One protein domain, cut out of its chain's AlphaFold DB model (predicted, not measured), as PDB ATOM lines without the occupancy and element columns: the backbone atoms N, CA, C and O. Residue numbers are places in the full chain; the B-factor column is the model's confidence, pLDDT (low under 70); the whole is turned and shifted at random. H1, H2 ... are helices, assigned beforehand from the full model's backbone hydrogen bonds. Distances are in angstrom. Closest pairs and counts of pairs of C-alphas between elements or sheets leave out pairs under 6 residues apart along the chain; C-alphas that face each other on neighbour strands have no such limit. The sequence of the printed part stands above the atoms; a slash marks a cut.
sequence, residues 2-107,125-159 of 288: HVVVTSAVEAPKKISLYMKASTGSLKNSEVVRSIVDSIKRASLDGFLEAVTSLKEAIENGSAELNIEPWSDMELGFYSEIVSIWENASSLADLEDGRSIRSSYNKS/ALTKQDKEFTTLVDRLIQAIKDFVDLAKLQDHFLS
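Overview. This is residues 2 to 107 and 125 to 159 of the 288 residues of an uncharacterized protein of Monilinia fructicola (UniProt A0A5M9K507). H6, the longest helix, has H5 and H3 side by side with it; H4 packs at a slant on H5, and short H1 packs on H4. H2, touching no helix, lies toward one end. The 141 printed residues, with six named helices, H1 to H6, are all helix in class, compact (radius of gyration of the C-alphas 16.2 A) and span 55 by 28 by 25 A.

Along the chain. H6, residues 128 to 147, spans 28.7 A, ending at (7.931, 27.148, 26.986). H5 is residues 75 to 93, 26.8 A; H4, 44 to 60, 23.8 A; H3, 30 to 41; H2, 14 to 22; H1, 2 to 7, beginning at (16.369, 19.700, 28.423).

Arrangement. Closest C-alphas follow. H6 touches H5 at Leu 136 and Ile 84, 6.1 A, and, with residues 137 to 145 alone, H3 at Ile 141 and Val 36, 6.1 A. H4 and H5 form a helical hairpin, Val 51 to Trp 85, 6.1 A. H1 touches H4 at Thr 6 and Leu 54, 6.5 A. H2 is near H1. Each helix has every O i to N i+4 pair within hydrogen-bond range.

Size, cuts and confidence. Residues 108 to 124 are cut out, a 13.8 A gap between C-alphas. The H4 to H5 link is long. Residues 96 to 98, 105 to 107 and 125 to 126 have pLDDT under 70.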
ATOM      1  N   HIS A   2      16.266  20.282  27.083       88.56
ATOM      2  CA  HIS A   2      16.369  19.700  28.423       88.56
ATOM      3  C   HIS A   2      15.005  19.306  29.016       88.56
ATOM      4  O   HIS A   2      14.754  18.121  29.182       88.56
ATOM      5  N   VAL A   3      14.087  20.268  29.166       87.44
ATOM      6  CA  VAL A   3      12.708  20.045  29.653       87.44
ATOM      7  C   VAL A   3      11.996  18.903  28.922       87.44
ATOM      8  O   VAL A   3      11.445  18.006  29.541       87.44
ATOM      9  N   VAL A   4      12.046  18.892  27.587       87.19
ATOM     10  CA  VAL A   4      11.343  17.883  26.778       87.19
ATOM     11  C   VAL A   4      11.949  16.487  26.948       87.19
ATOM     12  O   VAL A   4      11.215  15.510  26.895       87.19
ATOM     13  N   VAL A   5      13.266  16.379  27.138       87.19
ATOM     14  CA  VAL A   5      13.925  15.090  27.400       87.19
ATOM     15  C   VAL A   5      13.583  14.587  28.802       87.19
ATOM     16  O   VAL A   5      13.313  13.401  28.945       87.19
ATOM     17  N   THR A   6      13.530  15.474  29.798       86.38
ATOM     18  CA  THR A   6      13.158  15.136  31.181       86.38
ATOM     19  C   THR A   6      11.693  14.708  31.300       86.38
ATOM     20  O   THR A   6      11.382  13.767  32.019       86.38
ATOM     21  N   SER A   7      10.779  15.370  30.586       83.69
ATOM     22  CA  SER A   7       9.335  15.104  30.692       83.69
ATOM     23  C   SER A   7       8.818  13.992  29.771       83.69
ATOM     24  O   SER A   7       7.645  13.628  29.856       83.69
ATOM     25  N   ALA A   8       9.636  13.481  28.847       80.94
ATOM     26  CA  ALA A   8       9.212  12.445  27.910       80.94
ATOM     27  C   ALA A   8       9.293  11.046  28.531       80.94
ATOM     28  O   ALA A   8      10.295  10.676  29.130       80.94
ATOM     29  N   VAL A   9       8.255  10.235  28.299       76.06
ATOM     30  CA  VAL A   9       8.222   8.820  28.714       76.06
ATOM     31  C   VAL A   9       9.300   8.001  27.991       76.06
ATOM     32  O   VAL A   9       9.886   7.089  28.564       76.06
ATOM     33  N   GLU A  10       9.579   8.345  26.732       81.06
ATOM     34  CA  GLU A  10      10.660   7.773  25.932       81.06
ATOM     35  C   GLU A  10      11.565   8.900  25.428       81.06
ATOM     36  O   GLU A  10      11.083   9.888  24.868       81.06
ATOM     37  N   ALA A  11      12.880   8.754  25.613       76.19
ATOM     38  CA  ALA A  11      13.846   9.794  25.278       76.19
ATOM     39  C   ALA A  11      13.863  10.073  23.757       76.19
ATOM     40  O   ALA A  11      14.300   9.226  22.969       76.19
ATOM     41  N   PRO A  12      13.435  11.266  23.300       83.12
ATOM     42  CA  PRO A  12      13.412  11.579  21.879       83.12
ATOM     43  C   PRO A  12      14.835  11.751  21.332       83.12
ATOM     44  O   PRO A  12      15.734  12.261  22.003       83.12
ATOM     45  N   LYS A  13      15.043  11.409  20.052       87.94
ATOM     46  CA  LYS A  13      16.324  11.667  19.372       87.94
ATOM     47  C   LYS A  13      16.640  13.165  19.387       87.94
ATOM     48  O   LYS A  13      15.946  13.951  18.736       87.94
ATOM     49  N   LYS A  14      17.737  13.543  20.050       88.81
ATOM     50  CA  LYS A  14      18.135  14.945  20.265       88.81
ATOM     51  C   LYS A  14      18.235  15.757  18.969       88.81
ATOM     52  O   LYS A  14      17.730  16.870  18.909       88.81
ATOM     53  N   ILE A  15      18.795  15.174  17.907       90.69
ATOM     54  CA  ILE A  15      18.905  15.835  16.595       90.69
ATOM     55  C   ILE A  15      17.520  16.154  16.020       90.69
ATOM     56  O   ILE A  15      17.284  17.263  15.558       90.69
ATOM     57  N   SER A  16      16.576  15.211  16.084       91.19
ATOM     58  CA  SER A  16      15.206  15.430  15.597       91.19
ATOM     59  C   SER A  16      14.510  16.536  16.387       91.19
ATOM     60  O   SER A  16      13.852  17.401  15.812       91.19
ATOM     61  N   LEU A  17      14.705  16.543  17.707       91.19
ATOM     62  CA  LEU A  17      14.145  17.559  18.585       91.19
ATOM     63  C   LEU A  17      14.730  18.951  18.288       91.19
ATOM     64  O   LEU A  17      13.970  19.908  18.162       91.19
ATOM     65  N   TYR A  18      16.045  19.047  18.068       90.44
ATOM     66  CA  TYR A  18      16.713  20.276  17.633       90.44
ATOM     67  C   TYR A  18      16.206  20.761  16.265       90.44
ATOM     68  O   TYR A  18      15.899  21.939  16.099       90.44
ATOM     69  N   MET A  19      16.035  19.863  15.289       91.50
ATOM     70  CA  MET A  19      15.499  20.218  13.966       91.50
ATOM     71  C   MET A  19      14.045  20.719  14.034       91.50
ATOM     72  O   MET A  19      13.658  21.632  13.308       91.50
ATOM     73  N   LYS A  20      13.223  20.161  14.928       92.94
ATOM     74  CA  LYS A  20      11.848  20.640  15.144       92.94
ATOM     75  C   LYS A  20      11.813  21.982  15.878       92.94
ATOM     76  O   LYS A  20      11.036  22.854  15.506       92.94
ATOM     77  N   ALA A  21      12.670  22.159  16.884       92.25
ATOM     78  CA  ALA A  21      12.813  23.419  17.609       92.25
ATOM     79  C   ALA A  21      13.290  24.549  16.687       92.25
ATOM     80  O   ALA A  21      12.647  25.586  16.609       92.25
ATOM     81  N   SER A  22      14.349  24.307  15.909       91.12
ATOM     82  CA  SER A  22      14.925  25.292  14.981       91.12
ATOM     83  C   SER A  22      13.961  25.780  13.902       91.12
ATOM     84  O   SER A  22      14.102  26.896  13.413       91.12
ATOM     85  N   THR A  23      12.975  24.960  13.539       91.38
ATOM     86  CA  THR A  23      11.946  25.278  12.537       91.38
ATOM     87  C   THR A  23      10.645  25.806  13.145       91.38
ATOM     88  O   THR A  23       9.671  25.986  12.412       91.38
ATOM     89  N   GLY A  24      10.596  26.025  14.465       91.38
ATOM     90  CA  GLY A  24       9.401  26.478  15.184       91.38
ATOM     91  C   GLY A  24       8.249  25.463  15.191       91.38
ATOM     92  O   GLY A  24       7.096  25.805  15.430       91.38
ATOM     93  N   SER A  25       8.526  24.188  14.899       92.56
ATOM     94  CA  SER A  25       7.508  23.131  14.787       92.56
ATOM     95  C   SER A  25       7.383  22.263  16.044       92.56
ATOM     96  O   SER A  25       6.584  21.321  16.082       92.56
ATOM     97  N   LEU A  26       8.152  22.571  17.094       93.38
ATOM     98  CA  LEU A  26       8.254  21.748  18.296       93.38
ATOM     99  C   LEU A  26       6.925  21.619  19.054       93.38
ATOM    100  O   LEU A  26       6.523  20.496  19.368       93.38
ATOM    101  N   LYS A  27       6.219  22.731  19.287       92.00
ATOM    102  CA  LYS A  27       4.923  22.770  19.989       92.00
ATOM    103  C   LYS A  27       3.882  21.819  19.397       92.00
ATOM    104  O   LYS A  27       3.131  21.179  20.126       92.00
ATOM    105  N   ASN A  28       3.893  21.662  18.073       90.56
ATOM    106  CA  ASN A  28       2.960  20.815  17.327       90.56
ATOM    107  C   ASN A  28       3.511  19.408  17.029       90.56
ATOM    108  O   ASN A  28       2.958  18.684  16.193       90.56
ATOM    109  N   SER A  29       4.602  19.007  17.679       92.62
ATOM    110  CA  SER A  29       5.227  17.703  17.468       92.62
ATOM    111  C   SER A  29       4.533  16.579  18.245       92.62
ATOM    112  O   SER A  29       3.925  16.793  19.291       92.62
ATOM    113  N   GLU A  30       4.665  15.347  17.754       91.88
ATOM    114  CA  GLU A  30       4.188  14.139  18.447       91.88
ATOM    115  C   GLU A  30       4.811  13.957  19.835       91.88
ATOM    116  O   GLU A  30       4.144  13.465  20.736       91.88
ATOM    117  N   VAL A  31       6.054  14.413  20.029       92.06
ATOM    118  CA  VAL A  31       6.750  14.340  21.321       92.06
ATOM    119  C   VAL A  31       6.021  15.190  22.361       92.06
ATOM    120  O   VAL A  31       5.688  14.693  23.432       92.06
ATOM    121  N   VAL A  32       5.695  16.443  22.027       92.12
ATOM    122  CA  VAL A  32       4.948  17.332  22.934       92.12
ATOM    123  C   VAL A  32       3.532  16.805  23.171       92.12
ATOM    124  O   VAL A  32       3.068  16.818  24.307       92.12
ATOM    125  N   ARG A  33       2.857  16.270  22.142       93.06
ATOM    126  CA  ARG A  33       1.543  15.625  22.323       93.06
ATOM    127  C   ARG A  33       1.612  14.439  23.287       93.06
ATOM    128  O   ARG A  33       0.785  14.357  24.185       93.06
ATOM    129  N   SER A  34       2.616  13.576  23.142       92.81
ATOM    130  CA  SER A  34       2.827  12.420  24.019       92.81
ATOM    131  C   SER A  34       3.062  12.836  25.476       92.81
ATOM    132  O   SER A  34       2.448  12.265  26.376       92.81
ATOM    133  N   ILE A  35       3.869  13.880  25.709       92.44
ATOM    134  CA  ILE A  35       4.090  14.452  27.048       92.44
ATOM    135  C   ILE A  35       2.774  14.967  27.638       92.44
ATOM    136  O   ILE A  35       2.413  14.598  28.753       92.44
ATOM    137  N   VAL A  36       2.022  15.769  26.877       93.06
ATOM    138  CA  VAL A  36       0.720  16.299  27.312       93.06
ATOM    139  C   VAL A  36      -0.252  15.167  27.651       93.06
ATOM    140  O   VAL A  36      -0.933  15.225  28.671       93.06
ATOM    141  N   ASP A  37      -0.303  14.123  26.829       92.00
ATOM    142  CA  ASP A  37      -1.168  12.968  27.061       92.00
ATOM    143  C   ASP A  37      -0.732  12.144  28.280       92.00
ATOM    144  O   ASP A  37      -1.583  11.605  28.988       92.00
ATOM    145  N   SER A  38       0.575  12.053  28.546       91.81
ATOM    146  CA  SER A  38       1.118  11.423  29.753       91.81
ATOM    147  C   SER A  38       0.699  12.187  31.009       91.81
ATOM    148  O   SER A  38       0.116  11.599  31.918       91.81
ATOM    149  N   ILE A  39       0.882  13.512  31.014       91.94
ATOM    150  CA  ILE A  39       0.504  14.394  32.130       91.94
ATOM    151  C   ILE A  39      -1.003  14.307  32.407       91.94
ATOM    152  O   ILE A  39      -1.415  14.165  33.554       91.94
ATOM    153  N   LYS A  40      -1.841  14.315  31.362       91.19
ATOM    154  CA  LYS A  40      -3.300  14.167  31.509       91.19
ATOM    155  C   LYS A  40      -3.710  12.849  32.169       91.19
ATOM    156  O   LYS A  40      -4.707  12.816  32.888       91.19
ATOM    157  N   ARG A  41      -2.980  11.765  31.900       88.44
ATOM    158  CA  ARG A  41      -3.271  10.418  32.421       88.44
ATOM    159  C   ARG A  41      -2.585  10.108  33.754       88.44
ATOM    160  O   ARG A  41      -2.850   9.042  34.308       88.44
ATOM    161  N   ALA A  42      -1.726  10.989  34.256       87.81
ATOM    162  CA  ALA A  42      -1.001  10.768  35.499       87.81
ATOM    163  C   ALA A  42      -1.948  10.710  36.715       87.81
ATOM    164  O   ALA A  42      -2.993  11.370  36.749       87.81
ATOM    165  N   SER A  43      -1.587   9.895  37.710       89.94
ATOM    166  CA  SER A  43      -2.109  10.024  39.077       89.94
ATOM    167  C   SER A  43      -1.492  11.253  39.755       89.94
ATOM    168  O   SER A  43      -0.549  11.834  39.218       89.94
ATOM    169  N   LEU A  44      -1.995  11.643  40.930       88.88
ATOM    170  CA  LEU A  44      -1.387  12.719  41.714       88.88
ATOM    171  C   LEU A  44       0.091  12.427  42.028       88.88
ATOM    172  O   LEU A  44       0.931  13.284  41.774       88.88
ATOM    173  N   ASP A  45       0.413  11.197  42.441       89.81
ATOM    174  CA  ASP A  45       1.798  10.761  42.680       89.81
ATOM    175  C   ASP A  45       2.674  10.890  41.429       89.81
ATOM    176  O   ASP A  45       3.714  11.540  41.454       89.81
ATOM    177  N   GLY A  46       2.230  10.334  40.294       89.81
ATOM    178  CA  GLY A  46       3.000  10.395  39.049       89.81
ATOM    179  C   GLY A  46       3.135  11.823  38.508       89.81
ATOM    180  O   GLY A  46       4.135  12.167  37.882       89.81
ATOM    181  N   PHE A  47       2.142  12.677  38.762       92.38
ATOM    182  CA  PHE A  47       2.214  14.101  38.454       92.38
ATOM    183  C   PHE A  47       3.245  14.807  39.342       92.38
ATOM    184  O   PHE A  47       4.065  15.568  38.831       92.38
ATOM    185  N   LEU A  48       3.247  14.528  40.647       93.31
ATOM    186  CA  LEU A  48       4.221  15.066  41.593       93.31
ATOM    187  C   LEU A  48       5.649  14.637  41.269       93.31
ATOM    188  O   LEU A  48       6.545  15.479  41.275       93.31
ATOM    189  N   GLU A  49       5.861  13.367  40.929       92.81
ATOM    190  CA  GLU A  49       7.153  12.864  40.458       92.81
ATOM    191  C   GLU A  49       7.610  13.610  39.199       92.81
ATOM    192  O   GLU A  49       8.748  14.078  39.131       92.81
ATOM    193  N   ALA A  50       6.716  13.796  38.222       92.81
ATOM    194  CA  ALA A  50       7.029  14.507  36.985       92.81
ATOM    195  C   ALA A  50       7.389  15.984  37.226       92.81
ATOM    196  O   ALA A  50       8.359  16.486  36.654       92.81
ATOM    197  N   VAL A  51       6.637  16.684  38.082       94.62
ATOM    198  CA  VAL A  51       6.906  18.090  38.428       94.62
ATOM    199  C   VAL A  51       8.190  18.217  39.250       94.62
ATOM    200  O   VAL A  51       8.981  19.123  38.998       94.62
ATOM    201  N   THR A  52       8.440  17.293  40.181       95.12
ATOM    202  CA  THR A  52       9.679  17.257  40.975       95.12
ATOM    203  C   THR A  52      10.888  17.037  40.072       95.12
ATOM    204  O   THR A  52      11.840  17.810  40.130       95.12
ATOM    205  N   SER A  53      10.818  16.065  39.158       94.12
ATOM    206  CA  SER A  53      11.876  15.812  38.176       94.12
ATOM    207  C   SER A  53      12.141  17.032  37.288       94.12
ATOM    208  O   SER A  53      13.293  17.364  37.011       94.12
ATOM    209  N   LEU A  54      11.088  17.749  36.878       93.62
ATOM    210  CA  LEU A  54      11.225  18.979  36.101       93.62
ATOM    211  C   LEU A  54      11.890  20.103  36.910       93.62
ATOM    212  O   LEU A  54      12.786  20.770  36.395       93.62
ATOM    213  N   LYS A  55      11.484  20.298  38.168       94.69
ATOM    214  CA  LYS A  55      12.081  21.275  39.088       94.69
ATOM    215  C   LYS A  55      13.565  20.982  39.318       94.69
ATOM    216  O   LYS A  55      14.394  21.863  39.110       94.69
ATOM    217  N   GLU A  56      13.907  19.742  39.662       94.19
ATOM    218  CA  GLU A  56      15.293  19.310  39.874       94.19
ATOM    219  C   GLU A  56      16.138  19.449  38.605       94.19
ATOM    220  O   GLU A  56      17.302  19.839  38.679       94.19
ATOM    221  N   ALA A  57      15.570  19.179  37.428       93.12
ATOM    222  CA  ALA A  57      16.255  19.411  36.161       93.12
ATOM    223  C   ALA A  57      16.559  20.903  35.936       93.12
ATOM    224  O   ALA A  57      17.622  21.254  35.427       93.12
ATOM    225  N   ILE A  58      15.666  21.815  36.323       94.31
ATOM    226  CA  ILE A  58      15.930  23.259  36.215       94.31
ATOM    227  C   ILE A  58      17.029  23.694  37.199       94.31
ATOM    228  O   ILE A  58      17.946  24.422  36.815       94.31
ATOM    229  N   GLU A  59      16.962  23.204  38.438       94.38
ATOM    230  CA  GLU A  59      17.871  23.559  39.539       94.38
ATOM    231  C   GLU A  59      19.277  22.975  39.387       94.38
ATOM    232  O   GLU A  59      20.245  23.604  39.797       94.38
ATOM    233  N   ASN A  60      19.406  21.789  38.789       93.94
ATOM    234  CA  ASN A  60      20.697  21.112  38.637       93.94
ATOM    235  C   ASN A  60      21.297  21.267  37.233       93.94
ATOM    236  O   ASN A  60      22.483  21.001  37.034       93.94
ATOM    237  N   GLY A  61      20.494  21.674  36.247       92.62
ATOM    238  CA  GLY A  61      20.915  21.688  34.852       92.62
ATOM    239  C   GLY A  61      21.118  20.275  34.285       92.62
ATOM    240  O   GLY A  61      20.547  19.293  34.754       92.62
ATOM    241  N   SER A  62      21.899  20.169  33.212       90.12
ATOM    242  CA  SER A  62      22.203  18.902  32.543       90.12
ATOM    243  C   SER A  62      23.662  18.865  32.118       90.12
ATOM    244  O   SER A  62      24.045  19.500  31.135       90.12
ATOM    245  N   ALA A  63      24.467  18.055  32.809       88.50
ATOM    246  CA  ALA A  63      25.875  17.852  32.462       88.50
ATOM    247  C   ALA A  63      26.047  17.288  31.039       88.50
ATOM    248  O   ALA A  63      26.945  17.698  30.311       88.50
ATOM    249  N   GLU A  64      25.151  16.393  30.605       86.69
ATOM    250  CA  GLU A  64      25.197  15.801  29.261       86.69
ATOM    251  C   GLU A  64      24.942  16.835  28.151       86.69
ATOM    252  O   GLU A  64      25.489  16.728  27.055       86.69
ATOM    253  N   LEU A  65      24.096  17.834  28.421       85.25
ATOM    254  CA  LEU A  65      23.812  18.929  27.491       85.25
ATOM    255  C   LEU A  65      24.702  20.156  27.730       85.25
ATOM    256  O   LEU A  65      24.543  21.145  27.019       85.25
ATOM    257  N   ASN A  66      25.618  20.091  28.703       89.62
ATOM    258  CA  ASN A  66      26.423  21.214  29.177       89.62
ATOM    259  C   ASN A  66      25.568  22.449  29.526       89.62
ATOM    260  O   ASN A  66      25.855  23.568  29.104       89.62
ATOM    261  N   ILE A  67      24.472  22.216  30.249       90.88
ATOM    262  CA  ILE A  67      23.550  23.245  30.731       90.88
ATOM    263  C   ILE A  67      23.762  23.379  32.236       90.88
ATOM    264  O   ILE A  67      23.550  22.414  32.968       90.88
ATOM    265  N   GLU A  68      24.171  24.558  32.687       94.19
ATOM    266  CA  GLU A  68      24.219  24.914  34.109       94.19
ATOM    267  C   GLU A  68      22.798  25.092  34.683       94.19
ATOM    268  O   GLU A  68      21.836  25.184  33.912       94.19
ATOM    269  N   PRO A  69      22.628  25.123  36.018       94.38
ATOM    270  CA  PRO A  69      21.385  25.560  36.648       94.38
ATOM    271  C   PRO A  69      20.836  26.828  35.998       94.38
ATOM    272  O   PRO A  69      21.564  27.796  35.783       94.38
ATOM    273  N   TRP A  70      19.551  26.815  35.652       94.19
ATOM    274  CA  TRP A  70      18.962  27.856  34.804       94.19
ATOM    275  C   TRP A  70      17.641  28.410  35.338       94.19
ATOM    276  O   TRP A  70      16.883  29.028  34.589       94.19
ATOM    277  N   SER A  71      17.394  28.252  36.641       91.56
ATOM    278  CA  SER A  71      16.255  28.855  37.351       91.56
ATOM    279  C   SER A  71      16.118  30.356  37.085       91.56
ATOM    280  O   SER A  71      15.006  30.865  36.956       91.56
ATOM    281  N   ASP A  72      17.251  31.046  36.943       91.00
ATOM    282  CA  ASP A  72      17.306  32.503  36.828       91.00
ATOM    283  C   ASP A  72      17.132  32.997  35.384       91.00
ATOM    284  O   ASP A  72      16.820  34.167  35.165       91.00
ATOM    285  N   MET A  73      17.318  32.124  34.387       88.94
ATOM    286  CA  MET A  73      17.179  32.494  32.972       88.94
ATOM    287  C   MET A  73      15.714  32.561  32.534       88.94
ATOM    288  O   MET A  73      15.360  33.386  31.700       88.94
ATOM    289  N   GLU A  74      14.860  31.716  33.114       89.19
ATOM    290  CA  GLU A  74      13.448  31.574  32.748       89.19
ATOM    291  C   GLU A  74      12.563  31.656  33.998       89.19
ATOM    292  O   GLU A  74      11.790  30.750  34.315       89.19
ATOM    293  N   LEU A  75      12.688  32.772  34.728       90.31
ATOM    294  CA  LEU A  75      12.016  33.010  36.013       90.31
ATOM    295  C   LEU A  75      10.501  32.774  35.952       90.31
ATOM    296  O   LEU A  75       9.926  32.207  36.881       90.31
ATOM    297  N   GLY A  76       9.849  33.190  34.862       92.12
ATOM    298  CA  GLY A  76       8.408  33.004  34.678       92.12
ATOM    299  C   GLY A  76       8.015  31.528  34.597       92.12
ATOM    300  O   GLY A  76       7.072  31.106  35.256       92.12
ATOM    301  N   PHE A  77       8.777  30.728  33.848       94.12
ATOM    302  CA  PHE A  77       8.539  29.292  33.750       94.12
ATOM    303  C   PHE A  77       8.876  28.584  35.067       94.12
ATOM    304  O   PHE A  77       8.052  27.836  35.584       94.12
ATOM    305  N   TYR A  78      10.048  28.851  35.650       95.19
ATOM    306  CA  TYR A  78      10.485  28.193  36.884       95.19
ATOM    307  C   TYR A  78       9.563  28.497  38.074       95.19
ATOM    308  O   TYR A  78       9.154  27.572  38.774       95.19
ATOM    309  N   SER A  79       9.170  29.760  38.274       95.00
ATOM    310  CA  SER A  79       8.242  30.133  39.355       95.00
ATOM    311  C   SER A  79       6.871  29.464  39.219       95.00
ATOM    312  O   SER A  79       6.300  29.039  40.223       95.00
ATOM    313  N   GLU A  80       6.369  29.291  37.992       96.56
ATOM    314  CA  GLU A  80       5.130  28.554  37.744       96.56
ATOM    315  C   GLU A  80       5.286  27.060  38.075       96.56
ATOM    316  O   GLU A  80       4.412  26.490  38.727       96.56
ATOM    317  N   ILE A  81       6.415  26.428  37.718       95.69
ATOM    318  CA  ILE A  81       6.701  25.031  38.090       95.69
ATOM    319  C   ILE A  81       6.777  24.857  39.613       95.69
ATOM    320  O   ILE A  81       6.177  23.922  40.141       95.69
ATOM    321  N   VAL A  82       7.452  25.762  40.328       96.25
ATOM    322  CA  VAL A  82       7.525  25.733  41.800       96.25
ATOM    323  C   VAL A  82       6.140  25.921  42.419       96.25
ATOM    324  O   VAL A  82       5.754  25.148  43.290       96.25
ATOM    325  N   SER A  83       5.342  26.869  41.918       97.19
ATOM    326  CA  SER A  83       3.964  27.072  42.383       97.19
ATOM    327  C   SER A  83       3.091  25.832  42.166       97.19
ATOM    328  O   SER A  83       2.295  25.465  43.032       97.19
ATOM    329  N   ILE A  84       3.206  25.170  41.011       96.44
ATOM    330  CA  ILE A  84       2.476  23.928  40.729       96.44
ATOM    331  C   ILE A  84       2.919  22.823  41.691       96.44
ATOM    332  O   ILE A  84       2.063  22.113  42.216       96.44
ATOM    333  N   TRP A  85       4.225  22.706  41.940       96.69
ATOM    334  CA  TRP A  85       4.794  21.736  42.870       96.69
ATOM    335  C   TRP A  85       4.256  21.930  44.291       96.69
ATOM    336  O   TRP A  85       3.679  20.998  44.840       96.69
ATOM    337  N   GLU A  86       4.335  23.142  44.847       96.00
ATOM    338  CA  GLU A  86       3.849  23.451  46.203       96.00
ATOM    339  C   GLU A  86       2.360  23.115  46.371       96.00
ATOM    340  O   GLU A  86       1.956  22.468  47.341       96.00
ATOM    341  N   ASN A  87       1.536  23.507  45.393       94.31
ATOM    342  CA  ASN A  87       0.103  23.225  45.417       94.31
ATOM    343  C   ASN A  87      -0.184  21.720  45.304       94.31
ATOM    344  O   ASN A  87      -1.040  21.205  46.022       94.31
ATOM    345  N   ALA A  88       0.531  21.002  44.433       92.25
ATOM    346  CA  ALA A  88       0.371  19.560  44.282       92.25
ATOM    347  C   ALA A  88       0.816  18.803  45.544       92.25
ATOM    348  O   ALA A  88       0.129  17.873  45.959       92.25
ATOM    349  N   SER A  89       1.907  19.229  46.190       92.56
ATOM    350  CA  SER A  89       2.387  18.635  47.443       92.56
ATOM    351  C   SER A  89       1.374  18.839  48.564       92.56
ATOM    352  O   SER A  89       1.013  17.882  49.241       92.56
ATOM    353  N   SER A  90       0.812  20.048  48.682       91.31
ATOM    354  CA  SER A  90      -0.240  20.320  49.670       91.31
ATOM    355  C   SER A  90      -1.504  19.476  49.455       91.31
ATOM    356  O   SER A  90      -2.172  19.106  50.416       91.31
ATOM    357  N   LEU A  91      -1.833  19.143  48.199       88.38
ATOM    358  CA  LEU A  91      -2.959  18.266  47.872       88.38
ATOM    359  C   LEU A  91      -2.675  16.805  48.227       88.38
ATOM    360  O   LEU A  91      -3.588  16.127  48.693       88.38
ATOM    361  N   ALA A  92      -1.440  16.338  48.034       86.44
ATOM    362  CA  ALA A  92      -1.037  14.983  48.408       86.44
ATOM    363  C   ALA A  92      -1.014  14.791  49.932       86.44
ATOM    364  O   ALA A  92      -1.479  13.768  50.424       86.44
ATOM    365  N   ASP A  93      -0.593  15.805  50.694       84.75
ATOM    366  CA  ASP A  93      -0.637  15.766  52.165       84.75
ATOM    367  C   ASP A  93      -2.075  15.675  52.719       84.75
ATOM    368  O   ASP A  93      -2.299  15.196  53.831       84.75
ATOM    369  N   LEU A  94      -3.065  16.133  51.944       81.00
ATOM    370  CA  LEU A  94      -4.492  16.068  52.274       81.00
ATOM    371  C   LEU A  94      -5.170  14.778  51.782       81.00
ATOM    372  O   LEU A  94      -6.382  14.612  51.972       81.00
ATOM    373  N   GLU A  95      -4.430  13.879  51.132       71.19
ATOM    374  CA  GLU A  95      -4.957  12.644  50.563       71.19
ATOM    375  C   GLU A  95      -5.161  11.582  51.661       71.19
ATOM    376  O   GLU A  95      -4.344  10.695  51.893       71.19
ATOM    377  N   ASP A  96      -6.302  11.659  52.352       60.28
ATOM    378  CA  ASP A  96      -6.713  10.716  53.406       60.28
ATOM    379  C   ASP A  96      -7.233   9.385  52.807       60.28
ATOM    380  O   ASP A  96      -8.401   9.004  52.934       60.28
ATOM    381  N   GLY A  97      -6.386   8.711  52.019       60.47
ATOM    382  CA  GLY A  97      -6.652   7.397  51.413       60.47
ATOM    383  C   GLY A  97      -7.664   7.377  50.254       60.47
ATOM    384  O   GLY A  97      -8.009   6.301  49.753       60.47
ATOM    385  N   ARG A  98      -8.156   8.538  49.798       63.16
ATOM    386  CA  ARG A  98      -8.998   8.667  48.595       63.16
ATOM    387  C   ARG A  98      -8.172   9.169  47.416       63.16
ATOM    388  O   ARG A  98      -7.839  10.337  47.385       63.16
ATOM    389  N   SER A  99      -7.982   8.301  46.420       72.94
ATOM    390  CA  SER A  99      -7.314   8.626  45.150       72.94
ATOM    391  C   SER A  99      -7.907   9.882  44.490       72.94
ATOM    392  O   SER A  99      -9.003   9.800  43.925       72.94
ATOM    393  N   ILE A 100      -7.173  10.999  44.544       79.12
ATOM    394  CA  ILE A 100      -7.470  12.246  43.818       79.12
ATOM    395  C   ILE A 100      -7.201  12.015  42.329       79.12
ATOM    396  O   ILE A 100      -6.204  11.392  41.944       79.12
ATOM    397  N   ARG A 101      -8.111  12.467  41.460       76.75
ATOM    398  CA  ARG A 101      -8.034  12.188  40.017       76.75
ATOM    399  C   ARG A 101      -8.355  13.410  39.182       76.75
ATOM    400  O   ARG A 101      -9.241  14.196  39.497       76.75
ATOM    401  N   SER A 102      -7.645  13.546  38.066       80.81
ATOM    402  CA  SER A 102      -7.944  14.586  37.086       80.81
ATOM    403  C   SER A 102      -9.202  14.212  36.302       80.81
ATOM    404  O   SER A 102      -9.496  13.030  36.093       80.81
ATOM    405  N   SER A 103      -9.916  15.207  35.776       80.06
ATOM    406  CA  SER A 103     -11.071  14.977  34.893       80.06
ATOM    407  C   SER A 103     -10.720  14.208  33.611       80.06
ATOM    408  O   SER A 103     -11.602  13.686  32.926       80.06
ATOM    409  N   TYR A 104      -9.434  14.158  33.259       79.06
ATOM    410  CA  TYR A 104      -8.913  13.434  32.105       79.06
ATOM    411  C   TYR A 104      -8.800  11.924  32.355       79.06
ATOM    412  O   TYR A 104      -8.803  11.146  31.400       79.06
ATOM    413  N   ASN A 105      -8.747  11.494  33.618       68.38
ATOM    414  CA  ASN A 105      -8.580  10.098  33.998       68.38
ATOM    415  C   ASN A 105      -9.946   9.431  34.242       68.38
ATOM    416  O   ASN A 105     -10.360   9.169  35.372       68.38
ATOM    417  N   LYS A 106     -10.679   9.159  33.154       60.00
ATOM    418  CA  LYS A 106     -11.953   8.419  33.196       60.00
ATOM    419  C   LYS A 106     -11.702   6.926  33.440       60.00
ATOM    420  O   LYS A 106     -11.793   6.114  32.524       60.00
ATOM    421  N   SER A 107     -11.358   6.537  34.664       46.44
ATOM    422  CA  SER A 107     -11.256   5.114  35.007       46.44
ATOM    423  C   SER A 107     -12.649   4.508  35.213       46.44
ATOM    424  O   SER A 107     -13.447   5.051  35.977       46.44
ATOM    425  N   ALA A 125     -19.737  13.510  40.202       60.38
ATOM    426  CA  ALA A 125     -19.359  14.888  40.469       60.38
ATOM    427  C   ALA A 125     -17.935  14.985  41.043       60.38
ATOM    428  O   ALA A 125     -17.702  14.593  42.186       60.38
ATOM    429  N   LEU A 126     -17.009  15.529  40.243       67.69
ATOM    430  CA  LEU A 126     -15.628  15.814  40.644       67.69
ATOM    431  C   LEU A 126     -15.620  16.527  41.997       67.69
ATOM    432  O   LEU A 126     -16.301  17.551  42.167       67.69
ATOM    433  N   THR A 127     -14.846  15.997  42.944       80.62
ATOM    434  CA  THR A 127     -14.667  16.641  44.245       80.62
ATOM    435  C   THR A 127     -13.967  17.989  44.069       80.62
ATOM    436  O   THR A 127     -13.426  18.313  43.008       80.62
ATOM    437  N   LYS A 128     -13.977  18.822  45.114       84.31
ATOM    438  CA  LYS A 128     -13.246  20.094  45.077       84.31
ATOM    439  C   LYS A 128     -11.748  19.862  44.810       84.31
ATOM    440  O   LYS A 128     -11.183  20.551  43.969       84.31
ATOM    441  N   GLN A 129     -11.168  18.840  45.441       84.62
ATOM    442  CA  GLN A 129      -9.771  18.433  45.261       84.62
ATOM    443  C   GLN A 129      -9.493  17.932  43.835       84.62
ATOM    444  O   GLN A 129      -8.492  18.316  43.244       84.62
ATOM    445  N   ASP A 130     -10.409  17.169  43.223       85.62
ATOM    446  CA  ASP A 130     -10.254  16.721  41.826       85.62
ATOM    447  C   ASP A 130     -10.253  17.896  40.834       85.62
ATOM    448  O   ASP A 130      -9.521  17.896  39.840       85.62
ATOM    449  N   LYS A 131     -11.065  18.930  41.097       87.75
ATOM    450  CA  LYS A 131     -11.081  20.164  40.293       87.75
ATOM    451  C   LYS A 131      -9.801  20.977  40.478       87.75
ATOM    452  O   LYS A 131      -9.264  21.489  39.496       87.75
ATOM    453  N   GLU A 132      -9.309  21.080  41.712       90.50
ATOM    454  CA  GLU A 132      -8.034  21.732  42.026       90.50
ATOM    455  C   GLU A 132      -6.875  21.002  41.325       90.50
ATOM    456  O   GLU A 132      -6.113  21.633  40.593       90.50
ATOM    457  N   PHE A 133      -6.815  19.669  41.402       91.25
ATOM    458  CA  PHE A 133      -5.813  18.870  40.694       91.25
ATOM    459  C   PHE A 133      -5.921  18.993  39.167       91.25
ATOM    460  O   PHE A 133      -4.914  19.179  38.488       91.25
ATOM    461  N   THR A 134      -7.135  18.972  38.608       92.38
ATOM    462  CA  THR A 134      -7.347  19.208  37.166       92.38
ATOM    463  C   THR A 134      -6.808  20.578  36.742       92.38
ATOM    464  O   THR A 134      -6.166  20.693  35.700       92.38
ATOM    465  N   THR A 135      -6.987  21.601  37.582       95.25
ATOM    466  CA  THR A 135      -6.446  22.944  37.331       95.25
ATOM    467  C   THR A 135      -4.914  22.939  37.323       95.25
ATOM    468  O   THR A 135      -4.311  23.582  36.467       95.25
ATOM    469  N   LEU A 136      -4.264  22.195  38.225       95.12
ATOM    470  CA  LEU A 136      -2.801  22.046  38.230       95.12
ATOM    471  C   LEU A 136      -2.285  21.315  36.985       95.12
ATOM    472  O   LEU A 136      -1.283  21.728  36.402       95.12
ATOM    473  N   VAL A 137      -2.997  20.276  36.543       94.81
ATOM    474  CA  VAL A 137      -2.701  19.561  35.294       94.81
ATOM    475  C   VAL A 137      -2.764  20.509  34.095       94.81
ATOM    476  O   VAL A 137      -1.834  20.542  33.289       94.81
ATOM    477  N   ASP A 138      -3.822  21.316  33.992       95.94
ATOM    478  CA  ASP A 138      -3.980  22.284  32.903       95.94
ATOM    479  C   ASP A 138      -2.902  23.376  32.938       95.94
ATOM    480  O   ASP A 138      -2.335  23.706  31.893       95.94
ATOM    481  N   ARG A 139      -2.558  23.881  34.133       97.31
ATOM    482  CA  ARG A 139      -1.466  24.850  34.329       97.31
ATOM    483  C   ARG A 139      -0.124  24.299  33.857       97.31
ATOM    484  O   ARG A 139       0.551  24.962  33.074       97.31
ATOM    485  N   LEU A 140       0.233  23.069  34.242       95.50
ATOM    486  CA  LEU A 140       1.491  22.447  33.810       95.50
ATOM    487  C   LEU A 140       1.538  22.257  32.290       95.50
ATOM    488  O   LEU A 140       2.547  22.553  31.650       95.50
ATOM    489  N   ILE A 141       0.439  21.783  31.694       95.19
ATOM    490  CA  ILE A 141       0.334  21.609  30.241       95.19
ATOM    491  C   ILE A 141       0.530  22.945  29.523       95.19
ATOM    492  O   ILE A 141       1.210  22.987  28.496       95.19
ATOM    493  N   GLN A 142      -0.071  24.016  30.038       96.25
ATOM    494  CA  GLN A 142       0.042  25.343  29.450       96.25
ATOM    495  C   GLN A 142       1.467  25.891  29.586       96.25
ATOM    496  O   GLN A 142       2.049  26.281  28.578       96.25
ATOM    497  N   ALA A 143       2.070  25.792  30.774       95.50
ATOM    498  CA  ALA A 143       3.453  26.200  31.014       95.50
ATOM    499  C   ALA A 143       4.432  25.493  30.060       95.50
ATOM    500  O   ALA A 143       5.266  26.142  29.432       95.50
ATOM    501  N   ILE A 144       4.295  24.173  29.878       94.06
ATOM    502  CA  ILE A 144       5.130  23.417  28.931       94.06
ATOM    503  C   ILE A 144       4.883  23.879  27.494       94.06
ATOM    504  O   ILE A 144       5.841  24.050  26.745       94.06
ATOM    505  N   LYS A 145       3.621  24.068  27.085       93.88
ATOM    506  CA  LYS A 145       3.269  24.490  25.719       93.88
ATOM    507  C   LYS A 145       3.808  25.866  25.361       93.88
ATOM    508  O   LYS A 145       4.184  26.050  24.206       93.88
ATOM    509  N   ASP A 146       3.807  26.790  26.309       93.69
ATOM    510  CA  ASP A 146       4.324  28.140  26.112       93.69
ATOM    511  C   ASP A 146       5.853  28.126  26.102       93.69
ATOM    512  O   ASP A 146       6.462  28.713  25.214       93.69
ATOM    513  N   PHE A 147       6.479  27.334  26.977       92.56
ATOM    514  CA  PHE A 147       7.931  27.148  26.986       92.56
ATOM    515  C   PHE A 147       8.480  26.529  25.687       92.56
ATOM    516  O   PHE A 147       9.579  26.854  25.243       92.56
ATOM    517  N   VAL A 148       7.734  25.615  25.054       92.94
ATOM    518  CA  VAL A 148       8.136  24.995  23.775       92.94
ATOM    519  C   VAL A 148       7.639  25.754  22.540       92.94
ATOM    520  O   VAL A 148       7.852  25.277  21.417       92.94
ATOM    521  N   ASP A 149       6.980  26.903  22.720       92.75
ATOM    522  CA  ASP A 149       6.535  27.776  21.631       92.75
ATOM    523  C   ASP A 149       7.687  28.652  21.136       92.75
ATOM    524  O   ASP A 149       7.794  29.843  21.420       92.75
ATOM    525  N   LEU A 150       8.616  28.012  20.433       91.00
ATOM    526  CA  LEU A 150       9.827  28.652  19.944       91.00
ATOM    527  C   LEU A 150       9.597  29.222  18.542       91.00
ATOM    528  O   LEU A 150       9.073  28.533  17.661       91.00
ATOM    529  N   ALA A 151      10.050  30.456  18.317       90.62
ATOM    530  CA  ALA A 151      10.165  31.017  16.976       90.62
ATOM    531  C   ALA A 151      11.187  30.225  16.143       90.62
ATOM    532  O   ALA A 151      12.015  29.477  16.674       90.62
ATOM    533  N   LYS A 152      11.144  30.383  14.817       91.75
ATOM    534  CA  LYS A 152      12.172  29.781  13.968       91.75
ATOM    535  C   LYS A 152      13.502  30.453  14.258       91.75
ATOM    536  O   LYS A 152      13.560  31.666  14.438       91.75
ATOM    537  N   LEU A 153      14.585  29.682  14.207       90.12
ATOM    538  CA  LEU A 153      15.919  30.235  14.430       90.12
ATOM    539  C   LEU A 153      16.256  31.352  13.429       90.12
ATOM    540  O   LEU A 153      16.954  32.297  13.786       90.12
ATOM    541  N   GLN A 154      15.736  31.249  12.201       90.06
ATOM    542  CA  GLN A 154      15.924  32.235  11.135       90.06
ATOM    543  C   GLN A 154      15.171  33.549  11.380       90.06
ATOM    544  O   GLN A 154      15.525  34.564  10.790       90.06
ATOM    545  N   ASP A 155      14.149  33.540  12.239       92.19
ATOM    546  CA  ASP A 155      13.350  34.733  12.532       92.19
ATOM    547  C   ASP A 155      14.046  35.639  13.571       92.19
ATOM    548  O   ASP A 155      13.610  36.765  13.813       92.19
ATOM    549  N   HIS A 156      15.139  35.173  14.193       90.88
ATOM    550  CA  HIS A 156      15.930  35.980  15.120       90.88
ATOM    551  C   HIS A 156      16.840  36.974  14.389       90.88
ATOM    552  O   HIS A 156      17.400  36.697  13.327       90.88
ATOM    553  N   PHE A 157      17.033  38.137  15.011       94.06
ATOM    554  CA  PHE A 157      17.929  39.175  14.514       94.06
ATOM    555  C   PHE A 157      19.367  38.650  14.369       94.06
ATOM    556  O   PHE A 157      19.902  38.067  15.310       94.06
ATOM    557  N   LEU A 158      19.980  38.898  13.205       94.00
ATOM    558  CA  LEU A 158      21.343  38.475  12.848       94.00
ATOM    559  C   LEU A 158      21.589  36.961  12.947       94.00
ATOM    560  O   LEU A 158      22.712  36.523  13.209       94.00
ATOM    561  N   SER A 159      20.548  36.158  12.705       93.00
ATOM    562  CA  SER A 159      20.641  34.699  12.747       93.00
ATOM    563  C   SER A 159      21.718  34.120  11.819       93.00
ATOM    564  O   SER A 159      22.308  33.084  12.115       93.00
TER     565      SER A 159